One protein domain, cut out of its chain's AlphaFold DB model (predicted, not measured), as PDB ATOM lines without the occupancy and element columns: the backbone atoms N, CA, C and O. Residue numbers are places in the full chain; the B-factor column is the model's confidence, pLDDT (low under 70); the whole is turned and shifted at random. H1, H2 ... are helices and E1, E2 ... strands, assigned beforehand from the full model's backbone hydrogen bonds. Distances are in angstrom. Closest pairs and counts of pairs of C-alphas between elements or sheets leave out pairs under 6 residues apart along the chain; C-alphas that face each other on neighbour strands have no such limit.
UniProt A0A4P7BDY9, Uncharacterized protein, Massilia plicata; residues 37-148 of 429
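Overview. This is residues 37 to 148 of the 429 residues of an uncharacterized protein of Massilia plicata (UniProt A0A4P7BDY9). An elongated, loosely joined helical body has H1 and H3 at its middle, H3 starting beside the middle of H1 and heading off from it nearly at a right angle, like a T. The small H2 and H4 lie toward one end, a short hairpin of E1 and E2 lies at the other, and the longest helix, H5, runs between them along one side. The printed part has 112 residues with five named helices and then two named strands, in the order H1 H2 H3 H4 H5 E1 E2; the two-stranded sheet, E1 - E2, is antiparallel. The class is mostly helix, though under half of the residues are in named elements. The whole is compact, with a radius of gyration of the C-alphas of 14.3 A, and spans 44 by 27 by 25 A.

Arrangement. Strands E1, residues 124 to 126, and E2, residues 145 to 147, form an antiparallel hairpin, with 147 degrees between their directions. N 125 and O 146 are 2.8 A apart, as are N 146 and O 125, both within hydrogen-bond range. The closest C-alphas of E1 and H5, residues 106 to 118, are those of Leu 126 and Phe 117, 7.1 A apart. H5 is close to but not clearly touching H1, residues 48 to 58; the closest C-alphas, of Leu 109 and Leu 55, are 7.3 A apart, and the helices run opposite ways at a steep tilt of 43 degrees. H1 and H3, residues 77 to 87, touch, closest at the C-alphas of Ala 52 and Ala 78, 5.1 A apart, and are only just about perpendicular at 71 degrees. H2, residues 63 to 68, is close to but not clearly touching H3; the C-alphas of Arg 66 and Leu 80 come closest, at 7.4 A. H4, residues 90 to 95, is about perpendicular to H2 at 82 degrees and apart from H1. H3 and H4 meet only through their link. Every O i to N i+4 pair is within hydrogen-bond range in H1, H2, H4 and H5, and 6 of 7 are in H3.

Along the chain. H1 begins at C-alpha 48, (6.097, 99.235, 140.323), and is 15.2 A long, as is H3. H5 measures 17.1 A and ends at C-alpha 118, (20.355, 90.500, 143.369). E2 ends at C-alpha 147, (8.629, 89.268, 134.393).

Size, cuts and confidence. The two C-alphas farthest apart, of Ala 42 and Gly 96, are 45.2 A apart. The printed part has no cut, and the link from E1 to E2, residues 127 to 144, is long. The mean pLDDT of the printed part is 70.4, and 54 residues are under 70, among them residues 88 to 133.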
ATOM      1  N   LYS A  37       1.615  86.596 139.875       69.12
ATOM      2  CA  LYS A  37       0.248  86.825 139.362       69.12
ATOM      3  C   LYS A  37      -0.314  88.178 139.777       69.12
ATOM      4  O   LYS A  37      -1.222  88.683 139.130       69.12
ATOM      5  N   LYS A  38       0.202  88.731 140.871       75.50
ATOM      6  CA  LYS A  38      -0.269  89.981 141.459       75.50
ATOM      7  C   LYS A  38       0.672  91.155 141.182       75.50
ATOM      8  O   LYS A  38       0.281  92.288 141.431       75.50
ATOM      9  N   LEU A  39       1.894  90.887 140.716       78.62
ATOM     10  CA  LEU A  39       2.926  91.901 140.484       78.62
ATOM     11  C   LEU A  39       3.228  92.141 139.007       78.62
ATOM     12  O   LEU A  39       3.761  93.193 138.687       78.62
ATOM     13  N   CYS A  40       2.911  91.218 138.099       80.69
ATOM     14  CA  CYS A  40       3.176  91.408 136.672       80.69
ATOM     15  C   CYS A  40       2.002  92.053 135.944       80.69
ATOM     16  O   CYS A  40       0.861  91.607 136.051       80.69
ATOM     17  N   THR A  41       2.306  93.052 135.123       79.62
ATOM     18  CA  THR A  41       1.359  93.625 134.166       79.62
ATOM     19  C   THR A  41       1.145  92.692 132.972       79.62
ATOM     20  O   THR A  41       1.961  91.811 132.685       79.62
ATOM     21  N   ALA A  42       0.064  92.922 132.217       74.31
ATOM     22  CA  ALA A  42      -0.215  92.197 130.973       74.31
ATOM     23  C   ALA A  42       0.895  92.352 129.914       74.31
ATOM     24  O   ALA A  42       1.055  91.487 129.059       74.31
ATOM     25  N   ALA A  43       1.682  93.426 129.995       72.88
ATOM     26  CA  ALA A  43       2.803  93.701 129.105       72.88
ATOM     27  C   ALA A  43       4.130  93.056 129.567       72.88
ATOM     28  O   ALA A  43       5.170  93.267 128.947       72.88
ATOM     29  N   GLY A  44       4.104  92.229 130.620       73.31
ATOM     30  CA  GLY A  44       5.224  91.358 130.981       73.31
ATOM     31  C   GLY A  44       6.322  92.020 131.814       73.31
ATOM     32  O   GLY A  44       7.428  91.493 131.873       73.31
ATOM     33  N   TYR A  45       6.035  93.136 132.479       82.50
ATOM     34  CA  TYR A  45       6.925  93.777 133.455       82.50
ATOM     35  C   TYR A  45       6.238  93.928 134.812       82.50
ATOM     36  O   TYR A  45       5.008  93.908 134.899       82.50
ATOM     37  N   VAL A  46       7.034  94.081 135.870       82.00
ATOM     38  CA  VAL A  46       6.533  94.328 137.222       82.00
ATOM     39  C   VAL A  46       5.843  95.678 137.289       82.00
ATOM     40  O   VAL A  46       6.392  96.699 136.880       82.00
ATOM     41  N   ASP A  47       4.641  95.670 137.843       86.56
ATOM     42  CA  ASP A  47       3.921  96.859 138.246       86.56
ATOM     43  C   ASP A  47       4.603  97.462 139.480       86.56
ATOM     44  O   ASP A  47       4.457  96.969 140.606       86.56
ATOM     45  N   LYS A  48       5.378  98.530 139.259       86.50
ATOM     46  CA  LYS A  48       6.097  99.235 140.323       86.50
ATOM     47  C   LYS A  48       5.144  99.772 141.384       86.50
ATOM     48  O   LYS A  48       5.533  99.805 142.541       86.50
ATOM     49  N   GLU A  49       3.912 100.139 141.037       86.12
ATOM     50  CA  GLU A  49       2.948 100.666 142.005       86.12
ATOM     51  C   GLU A  49       2.389  99.552 142.897       86.12
ATOM     52  O   GLU A  49       2.316  99.709 144.116       86.12
ATOM     53  N   ALA A  50       2.070  98.391 142.318       84.69
ATOM     54  CA  ALA A  50       1.622  97.226 143.082       84.69
ATOM     55  C   ALA A  50       2.723  96.688 144.012       84.69
ATOM     56  O   ALA A  50       2.451  96.337 145.163       84.69
ATOM     57  N   LEU A  51       3.970  96.653 143.532       83.94
ATOM     58  CA  LEU A  51       5.133  96.292 144.341       83.94
ATOM     59  C   LEU A  51       5.380  97.317 145.454       83.94
ATOM     60  O   LEU A  51       5.579  96.941 146.608       83.94
ATOM     61  N   ALA A  52       5.331  98.606 145.114       83.56
ATOM     62  CA  ALA A  52       5.534  99.690 146.059       83.56
ATOM     63  C   ALA A  52       4.498  99.663 147.181       83.56
ATOM     64  O   ALA A  52       4.853  99.729 148.353       83.56
ATOM     65  N   LYS A  53       3.223  99.478 146.836       83.88
ATOM     66  CA  LYS A  53       2.139  99.344 147.807       83.88
ATOM     67  C   LYS A  53       2.413  98.231 148.821       83.88
ATOM     68  O   LYS A  53       2.266  98.453 150.016       83.88
ATOM     69  N   ARG A  54       2.861  97.058 148.365       82.88
ATOM     70  CA  ARG A  54       3.184  95.937 149.261       82.88
ATOM     71  C   ARG A  54       4.344  96.235 150.192       82.88
ATOM     72  O   ARG A  54       4.264  95.899 151.365       82.88
ATOM     73  N   LEU A  55       5.409  96.847 149.676       78.94
ATOM     74  CA  LEU A  55       6.558  97.252 150.489       78.94
ATOM     75  C   LEU A  55       6.129  98.261 151.563       78.94
ATOM     76  O   LEU A  55       6.455  98.090 152.729       78.94
ATOM     77  N   VAL A  56       5.304  99.246 151.194       78.69
ATOM     78  CA  VAL A  56       4.753 100.243 152.124       78.69
ATOM     79  C   VAL A  56       3.865  99.605 153.202       78.69
ATOM     80  O   VAL A  56       3.934 100.000 154.365       78.69
ATOM     81  N   GLU A  57       3.017  98.641 152.827       78.19
ATOM     82  CA  GLU A  57       2.127  97.917 153.748       78.19
ATOM     83  C   GLU A  57       2.900  96.990 154.694       78.19
ATOM     84  O   GLU A  57       2.566  96.891 155.875       78.19
ATOM     85  N   HIS A  58       3.938  96.329 154.184       75.19
ATOM     86  CA  HIS A  58       4.741  95.385 154.946       75.19
ATOM     87  C   HIS A  58       5.680  96.092 155.929       75.19
ATOM     88  O   HIS A  58       5.708  95.739 157.106       75.19
ATOM     89  N   ASP A  59       6.419  97.102 155.467       69.25
ATOM     90  CA  ASP A  59       7.456  97.772 156.262       69.25
ATOM     91  C   ASP A  59       6.897  98.926 157.116       69.25
ATOM     92  O   ASP A  59       7.650  99.684 157.717       69.25
ATOM     93  N   ARG A  60       5.559  99.042 157.197       68.56
ATOM     94  CA  ARG A  60       4.814  99.941 158.099       68.56
ATOM     95  C   ARG A  60       5.371 101.366 158.143       68.56
ATOM     96  O   ARG A  60       5.655 101.904 159.207       68.56
ATOM     97  N   ILE A  61       5.473 102.004 156.978       71.25
ATOM     98  CA  ILE A  61       6.013 103.368 156.866       71.25
ATOM     99  C   ILE A  61       5.190 104.344 157.719       71.25
ATOM    100  O   ILE A  61       4.031 104.640 157.388       71.25
ATOM    101  N   GLY A  62       5.815 104.846 158.789       69.12
ATOM    102  CA  GLY A  62       5.221 105.762 159.759       69.12
ATOM    103  C   GLY A  62       4.752 107.086 159.145       69.12
ATOM    104  O   GLY A  62       5.219 107.524 158.089       69.12
ATOM    105  N   SER A  63       3.812 107.747 159.822       72.88
ATOM    106  CA  SER A  63       3.241 109.036 159.399       72.88
ATOM    107  C   SER A  63       4.297 110.140 159.295       72.88
ATOM    108  O   SER A  63       4.238 110.939 158.363       72.88
ATOM    109  N   THR A  64       5.299 110.144 160.176       70.94
ATOM    110  CA  THR A  64       6.427 111.090 160.174       70.94
ATOM    111  C   THR A  64       7.183 111.067 158.841       70.94
ATOM    112  O   THR A  64       7.398 112.111 158.225       70.94
ATOM    113  N   PHE A  65       7.483 109.875 158.320       71.31
ATOM    114  CA  PHE A  65       8.142 109.705 157.022       71.31
ATOM    115  C   PHE A  65       7.230 110.064 155.845       71.31
ATOM    116  O   PHE A  65       7.691 110.668 154.879       71.31
ATOM    117  N   ARG A  66       5.929 109.753 155.924       74.94
ATOM    118  CA  ARG A  66       4.959 110.164 154.890       74.94
ATOM    119  C   ARG A  66       4.824 111.683 154.799       74.94
ATOM    120  O   ARG A  66       4.722 112.207 153.696       74.94
ATOM    121  N   ASN A  67       4.861 112.372 155.937       78.56
ATOM    122  CA  ASN A  67       4.753 113.829 156.014       78.56
ATOM    123  C   ASN A  67       6.043 114.546 155.585       78.56
ATOM    124  O   ASN A  67       5.983 115.686 155.133       78.56
ATOM    125  N   ALA A  68       7.198 113.884 155.710       75.62
ATOM    126  CA  ALA A  68       8.482 114.407 155.243       75.62
ATOM    127  C   ALA A  68       8.621 114.386 153.707       75.62
ATOM    128  O   ALA A  68       9.449 115.102 153.145       75.62
ATOM    129  N   VAL A  69       7.811 113.580 153.011       80.94
ATOM    130  CA  VAL A  69       7.825 113.483 151.547       80.94
ATOM    131  C   VAL A  69       6.912 114.553 150.932       80.94
ATOM    132  O   VAL A  69       5.770 114.706 151.369       80.94
ATOM    133  N   PRO A  70       7.354 115.277 149.881       83.12
ATOM    134  CA  PRO A  70       6.513 116.257 149.203       83.12
ATOM    135  C   PRO A  70       5.163 115.660 148.765       83.12
ATOM    136  O   PRO A  70       5.155 114.562 148.199       83.12
ATOM    137  N   PRO A  71       4.032 116.381 148.911       81.12
ATOM    138  CA  PRO A  71       2.698 115.852 148.597       81.12
ATOM    139  C   PRO A  71       2.571 115.292 147.175       81.12
ATOM    140  O   PRO A  71       1.899 114.290 146.952       81.12
ATOM    141  N   ALA A  72       3.270 115.904 146.213       80.38
ATOM    142  CA  ALA A  72       3.308 115.443 144.828       80.38
ATOM    143  C   ALA A  72       4.006 114.079 144.662       80.38
ATOM    144  O   ALA A  72       3.604 113.287 143.816       80.38
ATOM    145  N   ALA A  73       5.033 113.789 145.468       79.31
ATOM    146  CA  ALA A  73       5.721 112.500 145.461       79.31
ATOM    147  C   ALA A  73       4.950 111.440 146.264       79.31
ATOM    148  O   ALA A  73       4.948 110.278 145.882       79.31
ATOM    149  N   ALA A  74       4.235 111.833 147.323       81.12
ATOM    150  CA  ALA A  74       3.399 110.934 148.121       81.12
ATOM    151  C   ALA A  74       2.063 110.546 147.448       81.12
ATOM    152  O   ALA A  74       1.314 109.738 147.995       81.12
ATOM    153  N   ALA A  75       1.755 111.102 146.269       82.75
ATOM    154  CA  ALA A  75       0.518 110.830 145.533       82.75
ATOM    155  C   ALA A  75       0.407 109.377 145.026       82.75
ATOM    156  O   ALA A  75      -0.695 108.904 144.757       82.75
ATOM    157  N   THR A  76       1.534 108.669 144.904       86.12
ATOM    158  CA  THR A  76       1.601 107.244 144.549       86.12
ATOM    159  C   THR A  76       2.546 106.512 145.497       86.12
ATOM    160  O   THR A  76       3.471 107.109 146.052       86.12
ATOM    161  N   ASN A  77       2.349 105.207 145.697       85.62
ATOM    162  CA  ASN A  77       3.237 104.411 146.545       85.62
ATOM    163  C   ASN A  77       4.640 104.324 145.935       85.62
ATOM    164  O   ASN A  77       5.626 104.380 146.668       85.62
ATOM    165  N   ALA A  78       4.748 104.226 144.605       84.12
ATOM    166  CA  ALA A  78       6.034 104.245 143.913       84.12
ATOM    167  C   ALA A  78       6.750 105.592 144.092       84.12
ATOM    168  O   ALA A  78       7.949 105.618 144.366       84.12
ATOM    169  N   GLY A  79       6.021 106.710 144.009       83.12
ATOM    170  CA  GLY A  79       6.570 108.043 144.260       83.12
ATOM    171  C   GLY A  79       7.041 108.221 145.706       83.12
ATOM    172  O   GLY A  79       8.138 108.741 145.935       83.12
ATOM    173  N   LEU A  80       6.263 107.711 146.669       83.62
ATOM    174  CA  LEU A  80       6.603 107.707 148.090       83.62
ATOM    175  C   LEU A  80       7.906 106.932 148.335       83.62
ATOM    176  O   LEU A  80       8.835 107.461 148.940       83.62
ATOM    177  N   LEU A  81       8.016 105.715 147.799       82.50
ATOM    178  CA  LEU A  81       9.225 104.893 147.896       82.50
ATOM    179  C   LEU A  81      10.434 105.531 147.213       82.50
ATOM    180  O   LEU A  81      11.519 105.553 147.787       82.50
ATOM    181  N   ALA A  82      10.259 106.106 146.022       83.06
ATOM    182  CA  ALA A  82      11.330 106.810 145.321       83.06
ATOM    183  C   ALA A  82      11.850 108.024 146.105       83.06
ATOM    184  O   ALA A  82      13.024 108.378 145.990       83.06
ATOM    185  N   ALA A  83      10.984 108.707 146.855       80.62
ATOM    186  CA  ALA A  83      11.388 109.802 147.728       80.62
ATOM    187  C   ALA A  83      12.117 109.279 148.973       80.62
ATOM    188  O   ALA A  83      13.200 109.765 149.280       80.62
ATOM    189  N   LEU A  84      11.590 108.242 149.627       78.44
ATOM    190  CA  LEU A  84      12.194 107.645 150.824       78.44
ATOM    191  C   LEU A  84      13.585 107.059 150.554       78.44
ATOM    192  O   LEU A  84      14.517 107.347 151.296       78.44
ATOM    193  N   ILE A  85      13.761 106.335 149.445       76.62
ATOM    194  CA  ILE A  85      15.067 105.790 149.031       76.62
ATOM    195  C   ILE A  85      16.096 106.911 148.817       76.62
ATOM    196  O   ILE A  85      17.275 106.728 149.105       76.62
ATOM    197  N   ARG A  86      15.663 108.079 148.322       77.06
ATOM    198  CA  ARG A  86      16.540 109.245 148.122       77.06
ATOM    199  C   ARG A  86      16.855 109.994 149.414       77.06
ATOM    200  O   ARG A  86      17.920 110.595 149.496       77.06
ATOM    201  N   MET A  87      15.946 109.976 150.388       71.88
ATOM    202  CA  MET A  87      16.163 110.595 151.697       71.88
ATOM    203  C   MET A  87      17.066 109.748 152.606       71.88
ATOM    204  O   MET A  87      17.745 110.315 153.458       71.88
ATOM    205  N   GLY A  88      17.105 108.421 152.429       67.50
ATOM    206  CA  GLY A  88      17.863 107.524 153.309       67.50
ATOM    207  C   GLY A  88      17.380 107.606 154.766       67.50
ATOM    208  O   GLY A  88      16.193 107.817 155.012       67.50
ATOM    209  N   ASP A  89      18.301 107.496 155.729       61.03
ATOM    210  CA  ASP A  89      18.010 107.557 157.180       61.03
ATOM    211  C   ASP A  89      17.744 108.980 157.708       61.03
ATOM    212  O   ASP A  89      17.371 109.181 158.865       61.03
ATOM    213  N   SER A  90      17.900 109.982 156.840       56.59
ATOM    214  CA  SER A  90      17.969 111.403 157.183       56.59
ATOM    215  C   SER A  90      16.752 112.033 157.884       56.59
ATOM    216  O   SER A  90      16.975 113.024 158.583       56.59
ATOM    217  N   PRO A  91      15.483 111.590 157.736       57.09
ATOM    218  CA  PRO A  91      14.356 112.362 158.275       57.09
ATOM    219  C   PRO A  91      14.390 112.493 159.799       57.09
ATOM    220  O   PRO A  91      14.052 113.548 160.337       57.09
ATOM    221  N   CYS A  92      14.862 111.450 160.484       60.31
ATOM    222  CA  CYS A  92      14.962 111.432 161.940       60.31
ATOM    223  C   CYS A  92      16.081 112.337 162.473       60.31
ATOM    224  O   CYS A  92      15.919 112.920 163.545       60.31
ATOM    225  N   ASP A  93      17.155 112.532 161.701       58.22
ATOM    226  CA  ASP A  93      18.262 113.426 162.065       58.22
ATOM    227  C   ASP A  93      17.857 114.906 161.983       58.22
ATOM    228  O   ASP A  93      18.354 115.740 162.738       58.22
ATOM    229  N   THR A  94      16.910 115.243 161.102       54.88
ATOM    230  CA  THR A  94      16.383 116.610 160.942       54.88
ATOM    231  C   THR A  94      15.246 116.983 161.897       54.88
ATOM    232  O   THR A  94      15.067 118.168 162.170       54.88
ATOM    233  N   ILE A  95      14.455 116.017 162.386       58.22
ATOM    234  CA  ILE A  95      13.216 116.280 163.158       58.22
ATOM    235  C   ILE A  95      13.414 116.052 164.674       58.22
ATOM    236  O   ILE A  95      12.564 116.417 165.484       58.22
ATOM    237  N   GLY A  96      14.574 115.540 165.097       53.75
ATOM    238  CA  GLY A  96      15.044 115.619 166.485       53.75
ATOM    239  C   GLY A  96      14.588 114.498 167.421       53.75
ATOM    240  O   GLY A  96      15.276 114.261 168.406       53.75
ATOM    241  N   THR A  97      13.518 113.758 167.112       58.12
ATOM    242  CA  THR A  97      13.145 112.509 167.809       58.12
ATOM    243  C   THR A  97      12.194 111.664 166.952       58.12
ATOM    244  O   THR A  97      11.036 112.037 166.787       58.12
ATOM    245  N   CYS A  98      12.647 110.511 166.458       61.31
ATOM    246  CA  CYS A  98      11.766 109.423 166.014       61.31
ATOM    247  C   CYS A  98      11.692 108.384 167.138       61.31
ATOM    248  O   CYS A  98      12.726 108.051 167.723       61.31
ATOM    249  N   SER A  99      10.507 107.855 167.446       62.19
ATOM    250  CA  SER A  99      10.419 106.651 168.281       62.19
ATOM    251  C   SER A  99      11.055 105.464 167.538       62.19
ATOM    252  O   SER A  99      11.111 105.463 166.306       62.19
ATOM    253  N   GLU A 100      11.546 104.441 168.250       59.59
ATOM    254  CA  GLU A 100      12.074 103.230 167.589       59.59
ATOM    255  C   GLU A 100      11.025 102.540 166.703       59.59
ATOM    256  O   GLU A 100      11.385 101.905 165.716       59.59
ATOM    257  N   GLU A 101       9.736 102.724 167.000       57.38
ATOM    258  CA  GLU A 101       8.618 102.223 166.193       57.38
ATOM    259  C   GLU A 101       8.367 103.045 164.915       57.38
ATOM    260  O   GLU A 101       7.751 102.543 163.977       57.38
ATOM    261  N   GLU A 102       8.831 104.297 164.860       58.34
ATOM    262  CA  GLU A 102       8.675 105.188 163.705       58.34
ATOM    263  C   GLU A 102       9.882 105.191 162.769       58.34
ATOM    264  O   GLU A 102       9.800 105.773 161.684       58.34
ATOM    265  N   ARG A 103      10.993 104.550 163.152       59.34
ATOM    266  CA  ARG A 103      12.151 104.396 162.271       59.34
ATOM    267  C   ARG A 103      11.750 103.571 161.052       59.34
ATOM    268  O   ARG A 103      11.370 102.409 161.169       59.34
ATOM    269  N   LEU A 104      11.865 104.179 159.873       61.69
ATOM    270  CA  LEU A 104      11.880 103.431 158.626       61.69
ATOM    271  C   LEU A 104      13.033 102.428 158.722       61.69
ATOM    272  O   LEU A 104      14.183 102.844 158.856       61.69
ATOM    273  N   ASP A 105      12.729 101.132 158.652       65.38
ATOM    274  CA  ASP A 105      13.735 100.088 158.446       65.38
ATOM    275  C   ASP A 105      14.235 100.192 156.998       65.38
ATOM    276  O   ASP A 105      13.894  99.399 156.123       65.38
ATOM    277  N   SER A 106      14.952 101.277 156.714       60.56
ATOM    278  CA  SER A 106      15.540 101.603 155.419       60.56
ATOM    279  C   SER A 106      16.475 100.481 154.975       60.56
ATOM    280  O   SER A 106      16.442 100.088 153.811       60.56
ATOM    281  N   ASP A 107      17.225  99.905 155.916       58.31
ATOM    282  CA  ASP A 107      18.081  98.746 155.721       58.31
ATOM    283  C   ASP A 107      17.269  97.507 155.336       58.31
ATOM    284  O   ASP A 107      17.617  96.837 154.365       58.31
ATOM    285  N   GLY A 108      16.152  97.222 156.009       62.38
ATOM    286  CA  GLY A 108      15.236  96.133 155.665       62.38
ATOM    287  C   GLY A 108      14.533  96.329 154.322       62.38
ATOM    288  O   GLY A 108      14.483  95.404 153.504       62.38
ATOM    289  N   LEU A 109      14.055  97.541 154.038       66.06
ATOM    290  CA  LEU A 109      13.441  97.924 152.767       66.06
ATOM    291  C   LEU A 109      14.442  97.784 151.611       66.06
ATOM    292  O   LEU A 109      14.147  97.191 150.567       66.06
ATOM    293  N   MET A 110      15.658  98.295 151.804       63.00
ATOM    294  CA  MET A 110      16.736  98.197 150.829       63.00
ATOM    295  C   MET A 110      17.240  96.765 150.705       63.00
ATOM    296  O   MET A 110      17.525  96.343 149.589       63.00
ATOM    297  N   ALA A 111      17.282  95.978 151.780       59.47
ATOM    298  CA  ALA A 111      17.601  94.555 151.728       59.47
ATOM    299  C   ALA A 111      16.556  93.774 150.921       59.47
ATOM    300  O   ALA A 111      16.929  92.912 150.126       59.47
ATOM    301  N   ARG A 112      15.261  94.096 151.039       68.25
ATOM    302  CA  ARG A 112      14.182  93.484 150.237       68.25
ATOM    303  C   ARG A 112      14.275  93.862 148.763       68.25
ATOM    304  O   ARG A 112      14.202  92.987 147.903       68.25
ATOM    305  N   LEU A 113      14.518  95.136 148.458       66.38
ATOM    306  CA  LEU A 113      14.744  95.590 147.083       66.38
ATOM    307  C   LEU A 113      16.009  94.974 146.487       66.38
ATOM    308  O   LEU A 113      15.979  94.439 145.384       66.38
ATOM    309  N   VAL A 114      17.115  94.978 147.232       61.56
ATOM    310  CA  VAL A 114      18.352  94.295 146.846       61.56
ATOM    311  C   VAL A 114      18.098  92.807 146.660       61.56
ATOM    312  O   VAL A 114      18.643  92.248 145.725       61.56
ATOM    313  N   THR A 115      17.244  92.164 147.452       58.56
ATOM    314  CA  THR A 115      16.887  90.753 147.248       58.56
ATOM    315  C   THR A 115      16.147  90.554 145.927       58.56
ATOM    316  O   THR A 115      16.532  89.679 145.155       58.56
ATOM    317  N   LEU A 116      15.174  91.415 145.612       62.22
ATOM    318  CA  LEU A 116      14.458  91.411 144.332       62.22
ATOM    319  C   LEU A 116      15.400  91.624 143.125       62.22
ATOM    320  O   LEU A 116      15.177  91.053 142.058       62.22
ATOM    321  N   PHE A 117      16.458  92.430 143.289       56.53
ATOM    322  CA  PHE A 117      17.429  92.759 142.234       56.53
ATOM    323  C   PHE A 117      18.639  91.812 142.142       56.53
ATOM    324  O   PHE A 117      19.169  91.591 141.053       56.53
ATOM    325  N   ALA A 118      19.127  91.293 143.266       49.62
ATOM    326  CA  ALA A 118      20.355  90.500 143.369       49.62
ATOM    327  C   ALA A 118      20.088  89.006 143.212       49.62
ATOM    328  O   ALA A 118      20.946  88.282 142.707       49.62
ATOM    329  N   TYR A 119      18.897  88.564 143.608       46.31
ATOM    330  CA  TYR A 119      18.407  87.225 143.367       46.31
ATOM    331  C   TYR A 119      17.204  87.373 142.448       46.31
ATOM    332  O   TYR A 119      16.092  87.456 142.961       46.31
ATOM    333  N   PRO A 120      17.373  87.463 141.111       47.09
ATOM    334  CA  PRO A 120      16.217  87.326 140.246       47.09
ATOM    335  C   PRO A 120      15.564  86.004 140.658       47.09
ATOM    336  O   PRO A 120      16.184  84.943 140.500       47.09
ATOM    337  N   PRO A 121      14.337  86.002 141.214       46.53
ATOM    338  CA  PRO A 121      13.572  84.772 141.202       46.53
ATOM    339  C   PRO A 121      13.551  84.333 139.730       46.53
ATOM    340  O   PRO A 121      13.676  85.173 138.835       46.53
ATOM    341  N   ALA A 122      13.325  83.058 139.417       49.12
ATOM    342  CA  ALA A 122      13.120  82.643 138.015       49.12
ATOM    343  C   ALA A 122      11.883  83.302 137.345       49.12
ATOM    344  O   ALA A 122      11.420  82.844 136.306       49.12
ATOM    345  N   GLU A 123      11.340  84.350 137.961       56.69
ATOM    346  CA  GLU A 123      10.148  85.109 137.651       56.69
ATOM    347  C   GLU A 123      10.453  86.569 137.294       56.69
ATOM    348  O   GLU A 123       9.573  87.199 136.715       56.69
ATOM    349  N   PHE A 124      11.657  87.113 137.560       65.56
ATOM    350  CA  PHE A 124      11.991  88.501 137.206       65.56
ATOM    351  C   PHE A 124      13.421  88.682 136.667       65.56
ATOM    352  O   PHE A 124      14.365  88.103 137.191       65.56
ATOM    353  N   THR A 125      13.606  89.506 135.634       64.56
ATOM    354  CA  THR A 125      14.903  89.886 135.057       64.56
ATOM    355  C   THR A 125      15.053  91.399 134.999       64.56
ATOM    356  O   THR A 125      14.125  92.140 134.689       64.56
ATOM    357  N   LEU A 126      16.262  91.873 135.279       64.62
ATOM    358  CA  LEU A 126      16.594  93.289 135.206       64.62
ATOM    359  C   LEU A 126      16.794  93.736 133.758       64.62
ATOM    360  O   LEU A 126      17.615  93.158 133.041       64.62
ATOM    361  N   ALA A 127      16.108  94.803 133.342       65.69
ATOM    362  CA  ALA A 127      16.501  95.517 132.134       65.69
ATOM    363  C   ALA A 127      17.882  96.178 132.324       65.69
ATOM    364  O   ALA A 127      18.313  96.510 133.432       65.69
ATOM    365  N   LYS A 128      18.622  96.352 131.228       60.53
ATOM    366  CA  LYS A 128      19.973  96.926 131.266       60.53
ATOM    367  C   LYS A 128      19.910  98.384 131.752       60.53
ATOM    368  O   LYS A 128      19.234  99.192 131.129       60.53
ATOM    369  N   GLY A 129      20.637  98.716 132.824       62.88
ATOM    370  CA  GLY A 129      20.743 100.088 133.358       62.88
ATOM    371  C   GLY A 129      19.816 100.429 134.535       62.88
ATOM    372  O   GLY A 129      19.880 101.548 135.046       62.88
ATOM    373  N   VAL A 130      18.996  99.481 135.002       66.31
ATOM    374  CA  VAL A 130      18.187  99.664 136.219       66.31
ATOM    375  C   VAL A 130      19.075  99.586 137.462       66.31
ATOM    376  O   VAL A 130      19.838  98.634 137.627       66.31
ATOM    377  N   THR A 131      18.949 100.567 138.353       67.94
ATOM    378  CA  THR A 131      19.548 100.564 139.692       67.94
ATOM    379  C   THR A 131      18.449 100.687 140.745       67.94
ATOM    380  O   THR A 131      17.345 101.159 140.469       67.94
ATOM    381  N   LYS A 132      18.724 100.258 141.978       65.44
ATOM    382  CA  LYS A 132      17.748 100.323 143.080       65.44
ATOM    383  C   LYS A 132      17.308 101.762 143.386       65.44
ATOM    384  O   LYS A 132      16.164 101.990 143.757       65.44
ATOM    385  N   GLU A 133      18.196 102.725 143.151       67.38
ATOM    386  CA  GLU A 133      17.970 104.155 143.366       67.38
ATOM    387  C   GLU A 133      17.079 104.780 142.283       67.38
ATOM    388  O   GLU A 133      16.393 105.767 142.546       67.38
ATOM    389  N   ASN A 134      17.076 104.224 141.065       72.56
ATOM    390  CA  ASN A 134      16.329 104.776 139.932       72.56
ATOM    391  C   ASN A 134      15.059 103.986 139.577       72.56
ATOM    392  O   ASN A 134      14.250 104.471 138.789       72.56
ATOM    393  N   PHE A 135      14.854 102.808 140.176       77.56
ATOM    394  CA  PHE A 135      13.779 101.897 139.792       77.56
ATOM    395  C   PHE A 135      12.382 102.505 139.951       77.56
ATOM    396  O   PHE A 135      11.618 102.528 138.988       77.56
ATOM    397  N   PHE A 136      12.052 103.038 141.131       82.38
ATOM    398  CA  PHE A 136      10.758 103.696 141.369       82.38
ATOM    399  C   PHE A 136      10.706 105.142 140.860       82.38
ATOM    400  O   PHE A 136       9.637 105.741 140.814       82.38
ATOM    401  N   ALA A 137      11.853 105.717 140.488       77.62
ATOM    402  CA  ALA A 137      11.938 107.103 140.037       77.62
ATOM    403  C   ALA A 137      11.466 107.290 138.587       77.62
ATOM    404  O   ALA A 137      11.250 108.422 138.156       77.62
ATOM    405  N   THR A 138      11.317 106.198 137.834       76.06
ATOM    406  CA  THR A 138      10.894 106.220 136.434       76.06
ATOM    407  C   THR A 138       9.593 105.437 136.226       76.06
ATOM    408  O   THR A 138       9.342 104.464 136.948       76.06
ATOM    409  N   PRO A 139       8.776 105.811 135.221       76.62
ATOM    410  CA  PRO A 139       7.586 105.058 134.813       76.62
ATOM    411  C   PRO A 139       7.839 103.557 134.586       76.62
ATOM    412  O   PRO A 139       8.980 103.128 134.421       76.62
ATOM    413  N   ASN A 140       6.785 102.734 134.592       69.19
ATOM    414  CA  ASN A 140       6.895 101.269 134.468       69.19
ATOM    415  C   ASN A 140       7.582 100.804 133.167       69.19
ATOM    416  O   ASN A 140       8.267  99.785 133.166       69.19
ATOM    417  N   ASP A 141       7.421 101.558 132.083       66.62
ATOM    418  CA  ASP A 141       7.999 101.334 130.753       66.62
ATOM    419  C   ASP A 141       9.463 101.794 130.633       66.62
ATOM    420  O   ASP A 141      10.173 101.395 129.709       66.62
ATOM    421  N   VAL A 142       9.952 102.574 131.600       68.88
ATOM    422  CA  VAL A 142      11.327 103.078 131.661       68.88
ATOM    423  C   VAL A 142      12.057 102.371 132.804       68.88
ATOM    424  O   VAL A 142      11.669 102.486 133.966       68.88
ATOM    425  N   ASN A 143      13.136 101.645 132.502       70.19
ATOM    426  CA  ASN A 143      13.830 100.759 133.453       70.19
ATOM    427  C   ASN A 143      12.913  99.660 134.043       70.19
ATOM    428  O   ASN A 143      12.720  99.611 135.264       70.19
ATOM    429  N   PRO A 144      12.315  98.787 133.208       74.19
ATOM    430  CA  PRO A 144      11.417  97.747 133.693       74.19
ATOM    431  C   PRO A 144      12.174  96.623 134.412       74.19
ATOM    432  O   PRO A 144      13.264  96.210 134.007       74.19
ATOM    433  N   LEU A 145      11.542  96.066 135.448       74.19
ATOM    434  CA  LEU A 145      11.833  94.700 135.875       74.19
ATOM    435  C   LEU A 145      10.955  93.793 135.014       74.19
ATOM    436  O   LEU A 145       9.729  93.831 135.115       74.19
ATOM    437  N   LEU A 146      11.563  93.033 134.117       76.12
ATOM    438  CA  LEU A 146      10.848  92.121 133.237       76.12
ATOM    439  C   LEU A 146      10.357  90.935 134.056       76.12
ATOM    440  O   LEU A 146      11.107  90.381 134.850       76.12
ATOM    441  N   CYS A 147       9.119  90.518 133.853       73.44
ATOM    442  CA  CYS A 147       8.629  89.268 134.393       73.44
ATOM    443  C   CYS A 147       9.114  88.125 133.501       73.44
ATOM    444  O   CYS A 147       8.642  87.962 132.375       73.44
ATOM    445  N   VAL A 148      10.044  87.315 133.999       62.44
ATOM    446  CA  VAL A 148      10.446  86.081 133.329       62.44
ATOM    447  C   VAL A 148       9.238  85.160 133.335       62.44
ATOM    448  O   VAL A 148       8.674  84.838 134.384       62.44
TER     449      VAL A 148